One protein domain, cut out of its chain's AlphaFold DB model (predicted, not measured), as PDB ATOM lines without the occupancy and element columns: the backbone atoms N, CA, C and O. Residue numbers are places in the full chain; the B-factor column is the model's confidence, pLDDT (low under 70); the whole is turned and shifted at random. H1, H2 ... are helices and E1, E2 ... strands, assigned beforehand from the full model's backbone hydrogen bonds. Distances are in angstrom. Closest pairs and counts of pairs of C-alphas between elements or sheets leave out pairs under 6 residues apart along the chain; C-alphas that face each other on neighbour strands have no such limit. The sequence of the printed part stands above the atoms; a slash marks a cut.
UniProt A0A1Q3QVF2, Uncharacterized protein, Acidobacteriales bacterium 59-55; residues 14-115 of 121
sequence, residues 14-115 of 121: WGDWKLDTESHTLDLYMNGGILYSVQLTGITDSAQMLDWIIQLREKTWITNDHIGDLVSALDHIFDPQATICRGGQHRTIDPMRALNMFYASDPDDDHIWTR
ATOM      1  N   TRP A  14     100.878  84.043  75.954       93.81
ATOM      2  CA  TRP A  14     100.627  83.220  77.136       93.81
ATOM      3  C   TRP A  14     101.428  81.935  76.963       93.81
ATOM      4  O   TRP A  14     101.058  81.074  76.165       93.81
ATOM      5  N   GLY A  15     102.594  81.872  77.607       93.88
ATOM      6  CA  GLY A  15     103.590  80.838  77.326       93.88
ATOM      7  C   GLY A  15     103.934  80.774  75.835       93.88
ATOM      8  O   GLY A  15     104.359  81.770  75.243       93.88
ATOM      9  N   ASP A  16     103.709  79.608  75.229       95.62
ATOM     10  CA  ASP A  16     103.956  79.349  73.805       95.62
ATOM     11  C   ASP A  16     102.815  79.803  72.872       95.62
ATOM     12  O   ASP A  16     102.947  79.731  71.645       95.62
ATOM     13  N   TRP A  17     101.704  80.301  73.425       96.81
ATOM     14  CA  TRP A  17     100.602  80.873  72.655       96.81
ATOM     15  C   TRP A  17     100.839  82.342  72.326       96.81
ATOM     16  O   TRP A  17     101.236  83.134  73.184       96.81
ATOM     17  N   LYS A  18     100.516  82.738  71.094       95.00
ATOM     18  CA  LYS A  18     100.573  84.131  70.641       95.00
ATOM     19  C   LYS A  18      99.303  84.501  69.895       95.00
ATOM     20  O   LYS A  18      98.807  83.723  69.090       95.00
ATOM     21  N   LEU A  19      98.795  85.700  70.149       94.00
ATOM     22  CA  LEU A  19      97.660  86.234  69.402       94.00
ATOM     23  C   LEU A  19      98.121  86.813  68.062       94.00
ATOM     24  O   LEU A  19      98.885  87.785  68.040       94.00
ATOM     25  N   ASP A  20      97.596  86.274  66.967       91.88
ATOM     26  CA  ASP A  20      97.626  86.921  65.660       91.88
ATOM     27  C   ASP A  20      96.362  87.774  65.501       91.88
ATOM     28  O   ASP A  20      95.238  87.277  65.382       91.88
ATOM     29  N   THR A  21      96.547  89.093  65.509       89.69
ATOM     30  CA  THR A  21      95.440  90.041  65.377       89.69
ATOM     31  C   THR A  21      94.925  90.216  63.959       89.69
ATOM     32  O   THR A  21      93.826  90.738  63.806       89.69
ATOM     33  N   GLU A  22      95.694  89.818  62.945       87.81
ATOM     34  CA  GLU A  22      95.259  89.859  61.546       87.81
ATOM     35  C   GLU A  22      94.357  88.662  61.239       87.81
ATOM     36  O   GLU A  22      93.273  88.825  60.678       87.81
ATOM     37  N   SER A  23      94.769  87.469  61.676       90.62
ATOM     38  CA  SER A  23      94.016  86.224  61.459       90.62
ATOM     39  C   SER A  23      92.964  85.949  62.541       90.62
ATOM     40  O   SER A  23      92.111  85.073  62.374       90.62
ATOM     41  N   HIS A  24      92.988  86.702  63.647       94.25
ATOM     42  CA  HIS A  24      92.147  86.486  64.831       94.25
ATOM     43  C   HIS A  24      92.283  85.063  65.389       94.25
ATOM     44  O   HIS A  24      91.285  84.406  65.722       94.25
ATOM     45  N   THR A  25      93.522  84.584  65.462       96.75
ATOM     46  CA  THR A  25      93.867  83.258  65.969       96.75
ATOM     47  C   THR A  25      94.754  83.353  67.197       96.75
ATOM     48  O   THR A  25      95.546  84.282  67.350       96.75
ATOM     49  N   LEU A  26      94.618  82.371  68.083       97.06
ATOM     50  CA  LEU A  26      95.642  82.087  69.076       97.06
ATOM     51  C   LEU A  26      96.509  80.951  68.531       97.06
ATOM     52  O   LEU A  26      96.013  79.843  68.327       97.06
ATOM     53  N   ASP A  27      97.777  81.240  68.280       97.50
ATOM     54  CA  ASP A  27      98.718  80.332  67.632       97.50
ATOM     55  C   ASP A  27      99.670  79.736  68.663       97.50
ATOM     56  O   ASP A  27     100.357  80.465  69.379       97.50
ATOM     57  N   LEU A  28      99.726  78.408  68.730       96.94
ATOM     58  CA  LEU A  28     100.675  77.676  69.558       96.94
ATOM     59  C   LEU A  28     101.968  77.453  68.780       96.94
ATOM     60  O   LEU A  28     101.965  76.804  67.729       96.94
ATOM     61  N   TYR A  29     103.080  77.927  69.332       94.88
ATOM     62  CA  TYR A  29     104.401  77.744  68.750       94.88
ATOM     63  C   TYR A  29     105.137  76.579  69.404       94.88
ATOM     64  O   TYR A  29     105.332  76.551  70.609       94.88
ATOM     65  N   MET A  30     105.621  75.631  68.601       91.75
ATOM     66  CA  MET A  30     106.501  74.559  69.069       91.75
ATOM     67  C   MET A  30     107.591  74.297  68.033       91.75
ATOM     68  O   MET A  30     107.356  74.379  66.830       91.75
ATOM     69  N   ASN A  31     108.802  73.971  68.491       90.00
ATOM     70  CA  ASN A  31     109.946  73.659  67.620       90.00
ATOM     71  C   ASN A  31     110.245  74.740  66.555       90.00
ATOM     72  O   ASN A  31     110.677  74.425  65.448       90.00
ATOM     73  N   GLY A  32     110.019  76.014  66.886       87.50
ATOM     74  CA  GLY A  32     110.330  77.149  66.011       87.50
ATOM     75  C   GLY A  32     109.273  77.478  64.950       87.50
ATOM     76  O   GLY A  32     109.534  78.337  64.111       87.50
ATOM     77  N   GLY A  33     108.094  76.851  64.982       91.56
ATOM     78  CA  GLY A  33     106.993  77.150  64.062       91.56
ATOM     79  C   GLY A  33     105.617  77.079  64.719       91.56
ATOM     80  O   GLY A  33     105.484  76.611  65.848       91.56
ATOM     81  N   ILE A  34     104.595  77.548  63.997       93.75
ATOM     82  CA  ILE A  34     103.192  77.402  64.402       93.75
ATOM     83  C   ILE A  34     102.816  75.928  64.258       93.75
ATOM     84  O   ILE A  34     102.896  75.366  63.165       93.75
ATOM     85  N   LEU A  35     102.416  75.304  65.362       95.19
ATOM     86  CA  LEU A  35     101.944  73.923  65.378       95.19
ATOM     87  C   LEU A  35     100.426  73.848  65.203       95.19
ATOM     88  O   LEU A  35      99.920  72.928  64.559       95.19
ATOM     89  N   TYR A  36      99.703  74.790  65.810       95.69
ATOM     90  CA  TYR A  36      98.247  74.792  65.828       95.69
ATOM     91  C   TYR A  36      97.692  76.200  66.041       95.69
ATOM     92  O   TYR A  36      98.313  77.000  66.737       95.69
ATOM     93  N   SER A  37      96.501  76.462  65.504       96.81
ATOM     94  CA  SER A  37      95.813  77.749  65.618       96.81
ATOM     95  C   SER A  37      94.372  77.545  66.069       96.81
ATOM     96  O   SER A  37      93.632  76.755  65.480       96.81
ATOM     97  N   VAL A  38      93.962  78.275  67.103       97.75
ATOM     98  CA  VAL A  38      92.574  78.338  67.577       97.75
ATOM     99  C   VAL A  38      91.904  79.556  66.957       97.75
ATOM    100  O   VAL A  38      92.342  80.683  67.176       97.75
ATOM    101  N   GLN A  39      90.824  79.347  66.200       97.31
ATOM    102  CA  GLN A  39      90.084  80.446  65.579       97.31
ATOM    103  C   GLN A  39      89.149  81.121  66.591       97.31
ATOM    104  O   GLN A  39      88.094  80.585  66.939       97.31
ATOM    105  N   LEU A  40      89.498  82.338  67.012       97.69
ATOM    106  CA  LEU A  40      88.784  83.061  68.071       97.69
ATOM    107  C   LEU A  40      87.411  83.572  67.618       97.69
ATOM    108  O   LEU A  40      86.473  83.634  68.408       97.69
ATOM    109  N   THR A  41      87.251  83.869  66.329       96.69
ATOM    110  CA  THR A  41      85.964  84.279  65.736       96.69
ATOM    111  C   THR A  41      84.918  83.163  65.719       96.69
ATOM    112  O   THR A  41      83.742  83.438  65.495       96.69
ATOM    113  N   GLY A  42      85.319  81.913  65.970       95.69
ATOM    114  CA  GLY A  42      84.415  80.771  66.104       95.69
ATOM    115  C   GLY A  42      83.884  80.547  67.521       95.69
ATOM    116  O   GLY A  42      83.066  79.654  67.702       95.69
ATOM    117  N   ILE A  43      84.342  81.318  68.515       97.75
ATOM    118  CA  ILE A  43      83.954  81.167  69.923       97.75
ATOM    119  C   ILE A  43      82.831  82.159  70.237       97.75
ATOM    120  O   ILE A  43      83.064  83.275  70.692       97.75
ATOM    121  N   THR A  44      81.592  81.769  69.952       97.62
ATOM    122  CA  THR A  44      80.397  82.586  70.198       97.62
ATOM    123  C   THR A  44      79.724  82.267  71.529       97.62
ATOM    124  O   THR A  44      78.935  83.083  71.998       97.62
ATOM    125  N   ASP A  45      80.031  81.132  72.162       97.25
ATOM    126  CA  ASP A  45      79.477  80.732  73.455       97.25
ATOM    127  C   ASP A  45      80.433  79.863  74.295       97.25
ATOM    128  O   ASP A  45      81.539  79.497  73.883       97.25
ATOM    129  N   SER A  46      80.000  79.542  75.517       96.75
ATOM    130  CA  SER A  46      80.772  78.741  76.473       96.75
ATOM    131  C   SER A  46      80.934  77.278  76.068       96.75
ATOM    132  O   SER A  46      81.922  76.658  76.462       96.75
ATOM    133  N   ALA A  47      80.024  76.719  75.267       97.12
ATOM    134  CA  ALA A  47      80.149  75.350  74.785       97.12
ATOM    135  C   ALA A  47      81.265  75.245  73.740       97.12
ATOM    136  O   ALA A  47      82.078  74.329  73.811       97.12
ATOM    137  N   GLN A  48      81.362  76.212  72.826       98.06
ATOM    138  CA  GLN A  48      82.440  76.279  71.838       98.06
ATOM    139  C   GLN A  48      83.800  76.577  72.474       98.06
ATOM    140  O   GLN A  48      84.807  75.997  72.072       98.06
ATOM    141  N   MET A  49      83.848  77.443  73.494       97.88
ATOM    142  CA  MET A  49      85.082  77.657  74.257       97.88
ATOM    143  C   MET A  49      85.544  76.362  74.941       97.88
ATOM    144  O   MET A  49      86.719  76.002  74.866       97.88
ATOM    145  N   LEU A  50      84.618  75.645  75.587       97.75
ATOM    146  CA  LEU A  50      84.918  74.375  76.243       97.75
ATOM    147  C   LEU A  50      85.351  73.298  75.239       97.75
ATOM    148  O   LEU A  50      86.274  72.544  75.536       97.75
ATOM    149  N   ASP A  51      84.726  73.247  74.059       98.06
ATOM    150  CA  ASP A  51      85.098  72.315  72.991       98.06
ATOM    151  C   ASP A  51      86.569  72.480  72.600       98.06
ATOM    152  O   ASP A  51      87.303  71.496  72.588       98.06
ATOM    153  N   TRP A  52      87.051  73.714  72.410       98.06
ATOM    154  CA  TRP A  52      88.469  73.966  72.133       98.06
ATOM    155  C   TRP A  52      89.398  73.450  73.235       98.06
ATOM    156  O   TRP A  52      90.394  72.783  72.939       98.06
ATOM    157  N   ILE A  53      89.071  73.728  74.501       98.12
ATOM    158  CA  ILE A  53      89.885  73.314  75.653       98.12
ATOM    159  C   ILE A  53      89.975  71.785  75.725       98.12
ATOM    160  O   ILE A  53      91.067  71.227  75.861       98.12
ATOM    161  N   ILE A  54      88.837  71.095  75.609       98.25
ATOM    162  CA  ILE A  54      88.787  69.632  75.693       98.25
ATOM    163  C   ILE A  54      89.418  68.994  74.451       98.25
ATOM    164  O   ILE A  54      90.217  68.069  74.581       98.25
ATOM    165  N   GLN A  55      89.149  69.517  73.254       96.81
ATOM    166  CA  GLN A  55      89.722  69.007  72.010       96.81
ATOM    167  C   GLN A  55      91.254  69.085  72.003       96.81
ATOM    168  O   GLN A  55      91.908  68.148  71.536       96.81
ATOM    169  N   LEU A  56      91.836  70.181  72.501       96.94
ATOM    170  CA  LEU A  56      93.289  70.321  72.617       96.94
ATOM    171  C   LEU A  56      93.858  69.417  73.708       96.94
ATOM    172  O   LEU A  56      94.906  68.810  73.502       96.94
ATOM    173  N   ARG A  57      93.153  69.250  74.831       96.88
ATOM    174  CA  ARG A  57      93.586  68.354  75.910       96.88
ATOM    175  C   ARG A  57      93.690  66.890  75.467       96.88
ATOM    176  O   ARG A  57      94.549  66.171  75.968       96.88
ATOM    177  N   GLU A  58      92.865  66.462  74.515       96.94
ATOM    178  CA  GLU A  58      92.911  65.114  73.932       96.94
ATOM    179  C   GLU A  58      94.093  64.904  72.959       96.94
ATOM    180  O   GLU A  58      94.326  63.793  72.474       96.94
ATOM    181  N   LYS A  59      94.870  65.949  72.635       95.06
ATOM    182  CA  LYS A  59      96.052  65.824  71.773       95.06
ATOM    183  C   LYS A  59      97.253  65.344  72.586       95.06
ATOM    184  O   LYS A  59      97.669  65.978  73.546       95.06
ATOM    185  N   THR A  60      97.895  64.269  72.133       95.88
ATOM    186  CA  THR A  60      99.043  63.645  72.822       95.88
ATOM    187  C   THR A  60     100.294  64.524  72.920       95.88
ATOM    188  O   THR A  60     101.194  64.216  73.695       95.88
ATOM    189  N   TRP A  61     100.371  65.592  72.127       94.56
ATOM    190  CA  TRP A  61     101.483  66.544  72.086       94.56
ATOM    191  C   TRP A  61     101.212  67.835  72.877       94.56
ATOM    192  O   TRP A  61     102.088  68.692  72.965       94.56
ATOM    193  N   ILE A  62     100.020  67.982  73.461       97.00
ATOM    194  CA  ILE A  62      99.671  69.104  74.332       97.00
ATOM    195  C   ILE A  62     100.045  68.774  75.780       97.00
ATOM    196  O   ILE A  62      99.754  67.690  76.286       97.00
ATOM    197  N   THR A  63     100.682  69.725  76.461       96.69
ATOM    198  CA  THR A  63     101.004  69.632  77.889       96.69
ATOM    199  C   THR A  63      99.914  70.303  78.730       96.69
ATOM    200  O   THR A  63      99.082  71.057  78.223       96.69
ATOM    201  N   ASN A  64      99.923  70.051  80.043       97.56
ATOM    202  CA  ASN A  64      99.037  70.777  80.958       97.56
ATOM    203  C   ASN A  64      99.336  72.283  80.966       97.56
ATOM    204  O   ASN A  64      98.396  73.062  81.092       97.56
ATOM    205  N   ASP A  65     100.599  72.679  80.784       97.38
ATOM    206  CA  ASP A  65     101.004  74.087  80.736       97.38
ATOM    207  C   ASP A  65     100.401  74.776  79.505       97.38
ATOM    208  O   ASP A  65      99.749  75.805  79.650       97.38
ATOM    209  N   HIS A  66     100.448  74.139  78.325       97.31
ATOM    210  CA  HIS A  66      99.791  74.678  77.127       97.31
ATOM    211  C   HIS A  66      98.281  74.879  77.326       97.31
ATOM    212  O   HIS A  66      97.716  75.837  76.803       97.31
ATOM    213  N   ILE A  67      97.607  73.979  78.054       98.44
ATOM    214  CA  ILE A  67      96.180  74.141  78.366       98.44
ATOM    215  C   ILE A  67      95.956  75.254  79.388       98.44
ATOM    216  O   ILE A  67      95.018  76.029  79.226       98.44
ATOM    217  N   GLY A  68      96.797  75.350  80.419       97.88
ATOM    218  CA  GLY A  68      96.737  76.432  81.402       97.88
ATOM    219  C   GLY A  68      96.872  77.801  80.738       97.88
ATOM    220  O   GLY A  68      96.017  78.662  80.929       97.88
ATOM    221  N   ASP A  69      97.871  77.950  79.872       97.69
ATOM    222  CA  ASP A  69      98.125  79.178  79.125       97.69
ATOM    223  C   ASP A  69      96.992  79.514  78.143       97.69
ATOM    224  O   ASP A  69      96.595  80.674  78.036       97.69
ATOM    225  N   LEU A  70      96.409  78.508  77.474       97.81
ATOM    226  CA  LEU A  70      95.221  78.702  76.638       97.81
ATOM    227  C   LEU A  70      94.042  79.233  77.461       97.81
ATOM    228  O   LEU A  70      93.353  80.152  77.026       97.81
ATOM    229  N   VAL A  71      93.793  78.664  78.643       97.75
ATOM    230  CA  VAL A  71      92.713  79.120  79.527       97.75
ATOM    231  C   VAL A  71      92.963  80.558  79.976       97.75
ATOM    232  O   VAL A  71      92.041  81.367  79.907       97.75
ATOM    233  N   SER A  72      94.194  80.909  80.355       96.50
ATOM    234  CA  SER A  72      94.562  82.291  80.689       96.50
ATOM    235  C   SER A  72      94.382  83.254  79.510       96.50
ATOM    236  O   SER A  72      93.895  84.367  79.699       96.50
ATOM    237  N   ALA A  73      94.713  82.827  78.290       96.06
ATOM    238  CA  ALA A  73      94.491  83.625  77.087       96.06
ATOM    239  C   ALA A  73      93.000  83.871  76.828       96.06
ATOM    240  O   ALA A  73      92.583  85.005  76.594       96.06
ATOM    241  N   LEU A  74      92.182  82.818  76.903       96.44
ATOM    242  CA  LEU A  74      90.734  82.908  76.711       96.44
ATOM    243  C   LEU A  74      90.065  83.767  77.792       96.44
ATOM    244  O   LEU A  74      89.150  84.525  77.472       96.44
ATOM    245  N   ASP A  75      90.538  83.684  79.037       94.81
ATOM    246  CA  ASP A  75      90.070  84.522  80.142       94.81
ATOM    247  C   ASP A  75      90.369  86.006  79.889       94.81
ATOM    248  O   ASP A  75      89.457  86.831  79.919       94.81
ATOM    249  N   HIS A  76      91.605  86.339  79.503       92.62
ATOM    250  CA  HIS A  76      91.995  87.712  79.171       92.62
ATOM    251  C   HIS A  76      91.256  88.276  77.946       92.62
ATOM    252  O   HIS A  76      90.914  89.457  77.927       92.62
ATOM    253  N   ILE A  77      91.024  87.462  76.911       93.00
ATOM    254  CA  ILE A  77      90.416  87.924  75.654       93.00
ATOM    255  C   ILE A  77      88.896  88.075  75.780       93.00
ATOM    256  O   ILE A  77      88.328  89.038  75.260       93.00
ATOM    257  N   PHE A  78      88.224  87.117  76.422       93.88
ATOM    258  CA  PHE A  78      86.762  87.031  76.403       93.88
ATOM    259  C   PHE A  78      86.087  87.315  77.744       93.88
ATOM    260  O   PHE A  78      84.873  87.525  77.730       93.88
ATOM    261  N   ASP A  79      86.811  87.291  78.869       93.00
ATOM    262  CA  ASP A  79      86.256  87.326  80.234       93.00
ATOM    263  C   ASP A  79      84.987  86.489  80.342       93.00
ATOM    264  O   ASP A  79      83.861  87.006  80.422       93.00
ATOM    265  N   PRO A  80      85.139  85.159  80.252       93.94
ATOM    266  CA  PRO A  80      84.004  84.268  80.177       93.94
ATOM    267  C   PRO A  80      83.085  84.442  81.387       93.94
ATOM    268  O   PRO A  80      81.870  84.317  81.243       93.94
ATOM    269  N   GLN A  81      83.608  84.801  82.563       93.38
ATOM    270  CA  GLN A  81      82.781  84.991  83.749       93.38
ATOM    271  C   GLN A  81      81.867  86.224  83.657       93.38
ATOM    272  O   GLN A  81      80.736  86.171  84.156       93.38
ATOM    273  N   ALA A  82      82.289  87.306  82.998       90.19
ATOM    274  CA  ALA A  82      81.404  88.432  82.706       90.19
ATOM    275  C   ALA A  82      80.531  88.214  81.459       90.19
ATOM    276  O   ALA A  82      79.427  88.771  81.388       90.19
ATOM    277  N   THR A  83      80.981  87.395  80.502       93.25
ATOM    278  CA  THR A  83      80.345  87.243  79.184       93.25
ATOM    279  C   THR A  83      79.548  85.940  79.029       93.25
ATOM    280  O   THR A  83      78.334  85.941  79.245       93.25
ATOM    281  N   ILE A  84      80.195  84.838  78.642       94.06
ATOM    282  CA  ILE A  84      79.572  83.592  78.152       94.06
ATOM    283  C   ILE A  84      79.279  82.536  79.238       94.06
ATOM    284  O   ILE A  84      78.510  81.604  78.997       94.06
ATOM    285  N   CYS A  85      79.855  82.686  80.433       93.06
ATOM    286  CA  CYS A  85      79.746  81.779  81.586       93.06
ATOM    287  C   CYS A  85      79.076  82.424  82.814       93.06
ATOM    288  O   CYS A  85      78.988  81.798  83.874       93.06
ATOM    289  N   ARG A  86      78.575  83.663  82.709       91.62
ATOM    290  CA  ARG A  86      78.033  84.410  83.854       91.62
ATOM    291  C   ARG A  86      76.909  83.648  84.567       91.62
ATOM    292  O   ARG A  86      75.817  83.467  84.025       91.62
ATOM    293  N   GLY A  87      77.172  83.256  85.816       90.56
ATOM    294  CA  GLY A  87      76.234  82.499  86.654       90.56
ATOM    295  C   GLY A  87      75.977  81.067  86.172       90.56
ATOM    296  O   GLY A  87      74.930  80.512  86.493       90.56
ATOM    297  N   GLY A  88      76.877  80.495  85.364       89.06
ATOM    298  CA  GLY A  88      76.713  79.163  84.774       89.06
ATOM    299  C   GLY A  88      75.593  79.075  83.733       89.06
ATOM    300  O   GLY A  88      75.150  77.981  83.396       89.06
ATOM    301  N   GLN A  89      75.096  80.215  83.245       87.12
ATOM    302  CA  GLN A  89      74.032  80.266  82.246       87.12
ATOM    303  C   GLN A  89      74.617  80.389  80.845       87.12
ATOM    304  O   GLN A  89      75.511  81.203  80.617       87.12
ATOM    305  N   HIS A  90      74.054  79.635  79.899       89.75
ATOM    306  CA  HIS A  90      74.391  79.779  78.488       89.75
ATOM    307  C   HIS A  90      74.087  81.199  77.999       89.75
ATOM    308  O   HIS A  90      72.998  81.737  78.224       89.75
ATOM    309  N   ARG A  91      75.066  81.786  77.317       93.19
ATOM    310  CA  ARG A  91      75.015  83.111  76.706       93.19
ATOM    311  C   ARG A  91      75.841  83.085  75.431       93.19
ATOM    312  O   ARG A  91      76.793  82.314  75.331       93.19
ATOM    313  N   THR A  92      75.494  83.972  74.511       95.88
ATOM    314  CA  THR A  92      76.224  84.161  73.263       95.88
ATOM    315  C   THR A  92      76.831  85.558  73.196       95.88
ATOM    316  O   THR A  92      76.308  86.512  73.783       95.88
ATOM    317  N   ILE A  93      77.937  85.681  72.471       94.56
ATOM    318  CA  ILE A  93      78.612  86.941  72.161       94.56
ATOM    319  C   ILE A  93      78.866  87.065  70.660       94.56
ATOM    320  O   ILE A  93      78.857  86.083  69.922       94.56
ATOM    321  N   ASP A  94      79.127  88.297  70.224       96.00
ATOM    322  CA  ASP A  94      79.820  88.558  68.965       96.00
ATOM    323  C   ASP A  94      81.336  88.528  69.247       96.00
ATOM    324  O   ASP A  94      81.845  89.443  69.909       96.00
ATOM    325  N   PRO A  95      82.065  87.497  68.788       92.75
ATOM    326  CA  PRO A  95      83.484  87.355  69.091       92.75
ATOM    327  C   PRO A  95      84.329  88.451  68.448       92.75
ATOM    328  O   PRO A  95      85.323  88.873  69.033       92.75
ATOM    329  N   MET A  96      83.924  88.979  67.290       94.19
ATOM    330  CA  MET A  96      84.650  90.072  66.648       94.19
ATOM    331  C   MET A  96      84.530  91.352  67.472       94.19
ATOM    332  O   MET A  96      85.495  92.097  67.636       94.19
ATOM    333  N   ARG A  97      83.351  91.592  68.054       92.62
ATOM    334  CA  ARG A  97      83.167  92.698  68.994       92.62
ATOM    335  C   ARG A  97      84.038  92.534  70.241       92.62
ATOM    336  O   ARG A  97      84.642  93.519  70.655       92.62
ATOM    337  N   ALA A  98      84.116  91.332  70.815       91.06
ATOM    338  CA  ALA A  98      84.970  91.064  71.975       91.06
ATOM    339  C   ALA A  98      86.458  91.303  71.653       91.06
ATOM    340  O   ALA A  98      87.125  92.059  72.355       91.06
ATOM    341  N   LEU A  99      86.942  90.774  70.526       91.62
ATOM    342  CA  LEU A  99      88.318  90.971  70.061       91.62
ATOM    343  C   LEU A  99      88.637  92.444  69.804       91.62
ATOM    344  O   LEU A  99      89.671  92.932  70.240       91.62
ATOM    345  N   ASN A 100      87.732  93.187  69.162       90.62
ATOM    346  CA  ASN A 100      87.923  94.620  68.943       90.62
ATOM    347  C   ASN A 100      88.021  95.399  70.262       90.62
ATOM    348  O   ASN A 100      88.804  96.343  70.348       90.62
ATOM    349  N   MET A 101      87.255  95.009  71.287       88.19
ATOM    350  CA  MET A 101      87.374  95.603  72.622       88.19
ATOM    351  C   MET A 101      88.730  95.281  73.256       88.19
ATOM    352  O   MET A 101      89.368  96.195  73.771       88.19
ATOM    353  N   PHE A 102      89.194  94.035  73.142       88.06
ATOM    354  CA  PHE A 102      90.513  93.604  73.614       88.06
ATOM    355  C   PHE A 102      91.680  94.267  72.852       88.06
ATOM    356  O   PHE A 102      92.748  94.523  73.399       88.06
ATOM    357  N   TYR A 103      91.512  94.583  71.568       85.38
ATOM    358  CA  TYR A 103      92.539  95.293  70.797       85.38
ATOM    359  C   TYR A 103      92.594  96.782  71.107       85.38
ATOM    360  O   TYR A 103      93.657  97.389  70.989       85.38
ATOM    361  N   ALA A 104      91.440  97.364  71.437       82.44
ATOM    362  CA  ALA A 104      91.307  98.769  71.786       82.44
ATOM    363  C   ALA A 104      91.779  99.072  73.214       82.44
ATOM    364  O   ALA A 104      92.025 100.235  73.530       82.44
ATOM    365  N   SER A 105      91.887  98.055  74.068       70.44
ATOM    366  CA  SER A 105      92.515  98.195  75.371       70.44
ATOM    367  C   SER A 105      94.034  98.284  75.267       70.44
ATOM    368  O   SER A 105      94.662  97.558  74.493       70.44
ATOM    369  N   ASP A 106      94.607  99.202  76.041       58.25
ATOM    370  CA  ASP A 106      96.050  99.392  76.141       58.25
ATOM    371  C   ASP A 106      96.682  98.120  76.746       58.25
ATOM    372  O   ASP A 106      96.152  97.610  77.737       58.25
ATOM    373  N   PRO A 107      97.763  97.562  76.164       54.03
ATOM    374  CA  PRO A 107      98.466  96.410  76.733       54.03
ATOM    375  C   PRO A 107      98.962  96.618  78.177       54.03
ATOM    376  O   PRO A 107      99.252  95.618  78.827       54.03
ATOM    377  N   ASP A 108      99.018  97.864  78.667       49.50
ATOM    378  CA  ASP A 108      99.380  98.217  80.048       49.50
ATOM    379  C   ASP A 108      98.174  98.659  80.927       49.50
ATOM    380  O   ASP A 108      98.372  99.125  82.053       49.50
ATOM    381  N   ASP A 109      96.920  98.561  80.452       48.75
ATOM    382  CA  ASP A 109      95.724  99.030  81.187       48.75
ATOM    383  C   ASP A 109      94.953  97.895  81.890       48.75
ATOM    384  O   ASP A 109      94.062  97.257  81.328       48.75
ATOM    385  N   ASP A 110      95.237  97.721  83.183       48.06
ATOM    386  CA  ASP A 110      94.547  96.797  84.097       48.06
ATOM    387  C   ASP A 110      93.044  97.130  84.344       48.06
ATOM    388  O   ASP A 110      92.360  96.395  85.063       48.06
ATOM    389  N   HIS A 111      92.478  98.231  83.811       46.25
ATOM    390  CA  HIS A 111      91.124  98.722  84.160       46.25
ATOM    391  C   HIS A 111      89.981  98.361  83.189       46.25
ATOM    392  O   HIS A 111      88.834  98.774  83.420       46.25
ATOM    393  N   ILE A 112      90.226  97.569  82.139       50.81
ATOM    394  CA  ILE A 112      89.241  97.215  81.087       50.81
ATOM    395  C   ILE A 112      87.911  96.690  81.665       50.81
ATOM    396  O   ILE A 112      86.825  97.048  81.194       50.81
ATOM    397  N   TRP A 113      87.985  95.916  82.750       47.91
ATOM    398  CA  TRP A 113      86.853  95.227  83.378       47.91
ATOM    399  C   TRP A 113      85.763  96.155  83.934       47.91
ATOM    400  O   TRP A 113      84.601  95.763  84.048       47.91
ATOM    401  N   THR A 114      86.079  97.423  84.215       45.41
ATOM    402  CA  THR A 114      85.090  98.376  84.759       45.41
ATOM    403  C   THR A 114      84.084  98.903  83.733       45.41
ATOM    404  O   THR A 114      83.028  99.402  84.119       45.41
ATOM    405  N   ARG A 115      84.353  98.776  82.426       47.81
ATOM    406  CA  ARG A 115      83.506  99.359  81.362       47.81
ATOM    407  C   ARG A 115      82.529  98.370  80.721       47.81
ATOM    408  O   ARG A 115      81.669  98.786  79.945       47.81
TER     409      ARG A 115
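AT A GLANCE: This is residues 14 to 115 of the 121 residues of an uncharacterized protein of Acidobacteriales bacterium 59-55 (UniProt A0A1Q3QVF2). A twisted three-stranded antiparallel sheet, E1 to E3, has the long helix H2 packed over one face and running along its strands. H1 makes a helical hairpin with H2 and only grazes the sheet, while H3 stands about perpendicular to H2 at the end where H2 finishes. A long loop, residues 79 to 94, joins H2 to H3, and after H3 residues 105 to 111 stand free before the short H4. The printed part has 102 residues, with three named strands and then four named helices along the chain, in the sheet order E1, E2, E3; the class is mixed, helices and strands. The whole is compact, with a radius of gyration of the C-alphas of 13.6 A and spans of 39 by 30 by 21 A.

IN THESE COORDINATES: E1, residues 17 to 20, begins at C-alpha 17, (100.602, 80.873, 72.655), and is 9.7 A long. E2 is residues 25 to 30, 15.6 A, and E3 residues 33 to 39, 17.3 A. H1, residues 46 to 57, measures 16.5 A. H2, residues 64 to 78, measures 20.9 A and ends at C-alpha 78, (86.762, 87.031, 76.403). H3 is residues 95 to 104, 14.1 A. H4, residues 112 to 115, ends at C-alpha 115, (83.506, 99.359, 81.362).

HOW THE PARTS SIT: E1, E2 and E3 form a meander, each strand the antiparallel neighbour of the one before. In the hairpin E1 and E2, N 18 and O 27 are 2.9 A apart, within hydrogen-bond range; in the hairpin E2 and E3, N 28 and O 36 are 2.8 A apart. H2 is on one face of the sheet, making two layers, at a height of 9.9 A over E1 and E2; on the local plane it stands at 20 degrees to E2. H1 is only just on the sheet, with 5 pairs of C-alphas within 10 A, and only grazes it with residues 52 to 56. With residues 53 to 57 alone H1 touches H2, closest at the C-alphas of Arg 57 and Ile 67, 6.8 A, at a shallow tilt of 22 degrees, opposite ways. H2 touches H3 with residues 77 to 78 alone, closest at the C-alphas of Ile 77 and Phe 102, 6.0 A; their lines are about perpendicular, at 84 degrees. H3 and H4 are only just apart, at 8.4 A. In H1, H2 and H3 every O i to N i+4 pair is within hydrogen-bond range; H4 is too short for one.

THE WHOLE: The C-alphas of Gly 32 and Gly 87, the two farthest apart, are 40.2 A from each other. The printed part has no cut, and its one long link is H2 to H3. Mean pLDDT of the printed part is 89.8; residues 106 to 115 are under 70.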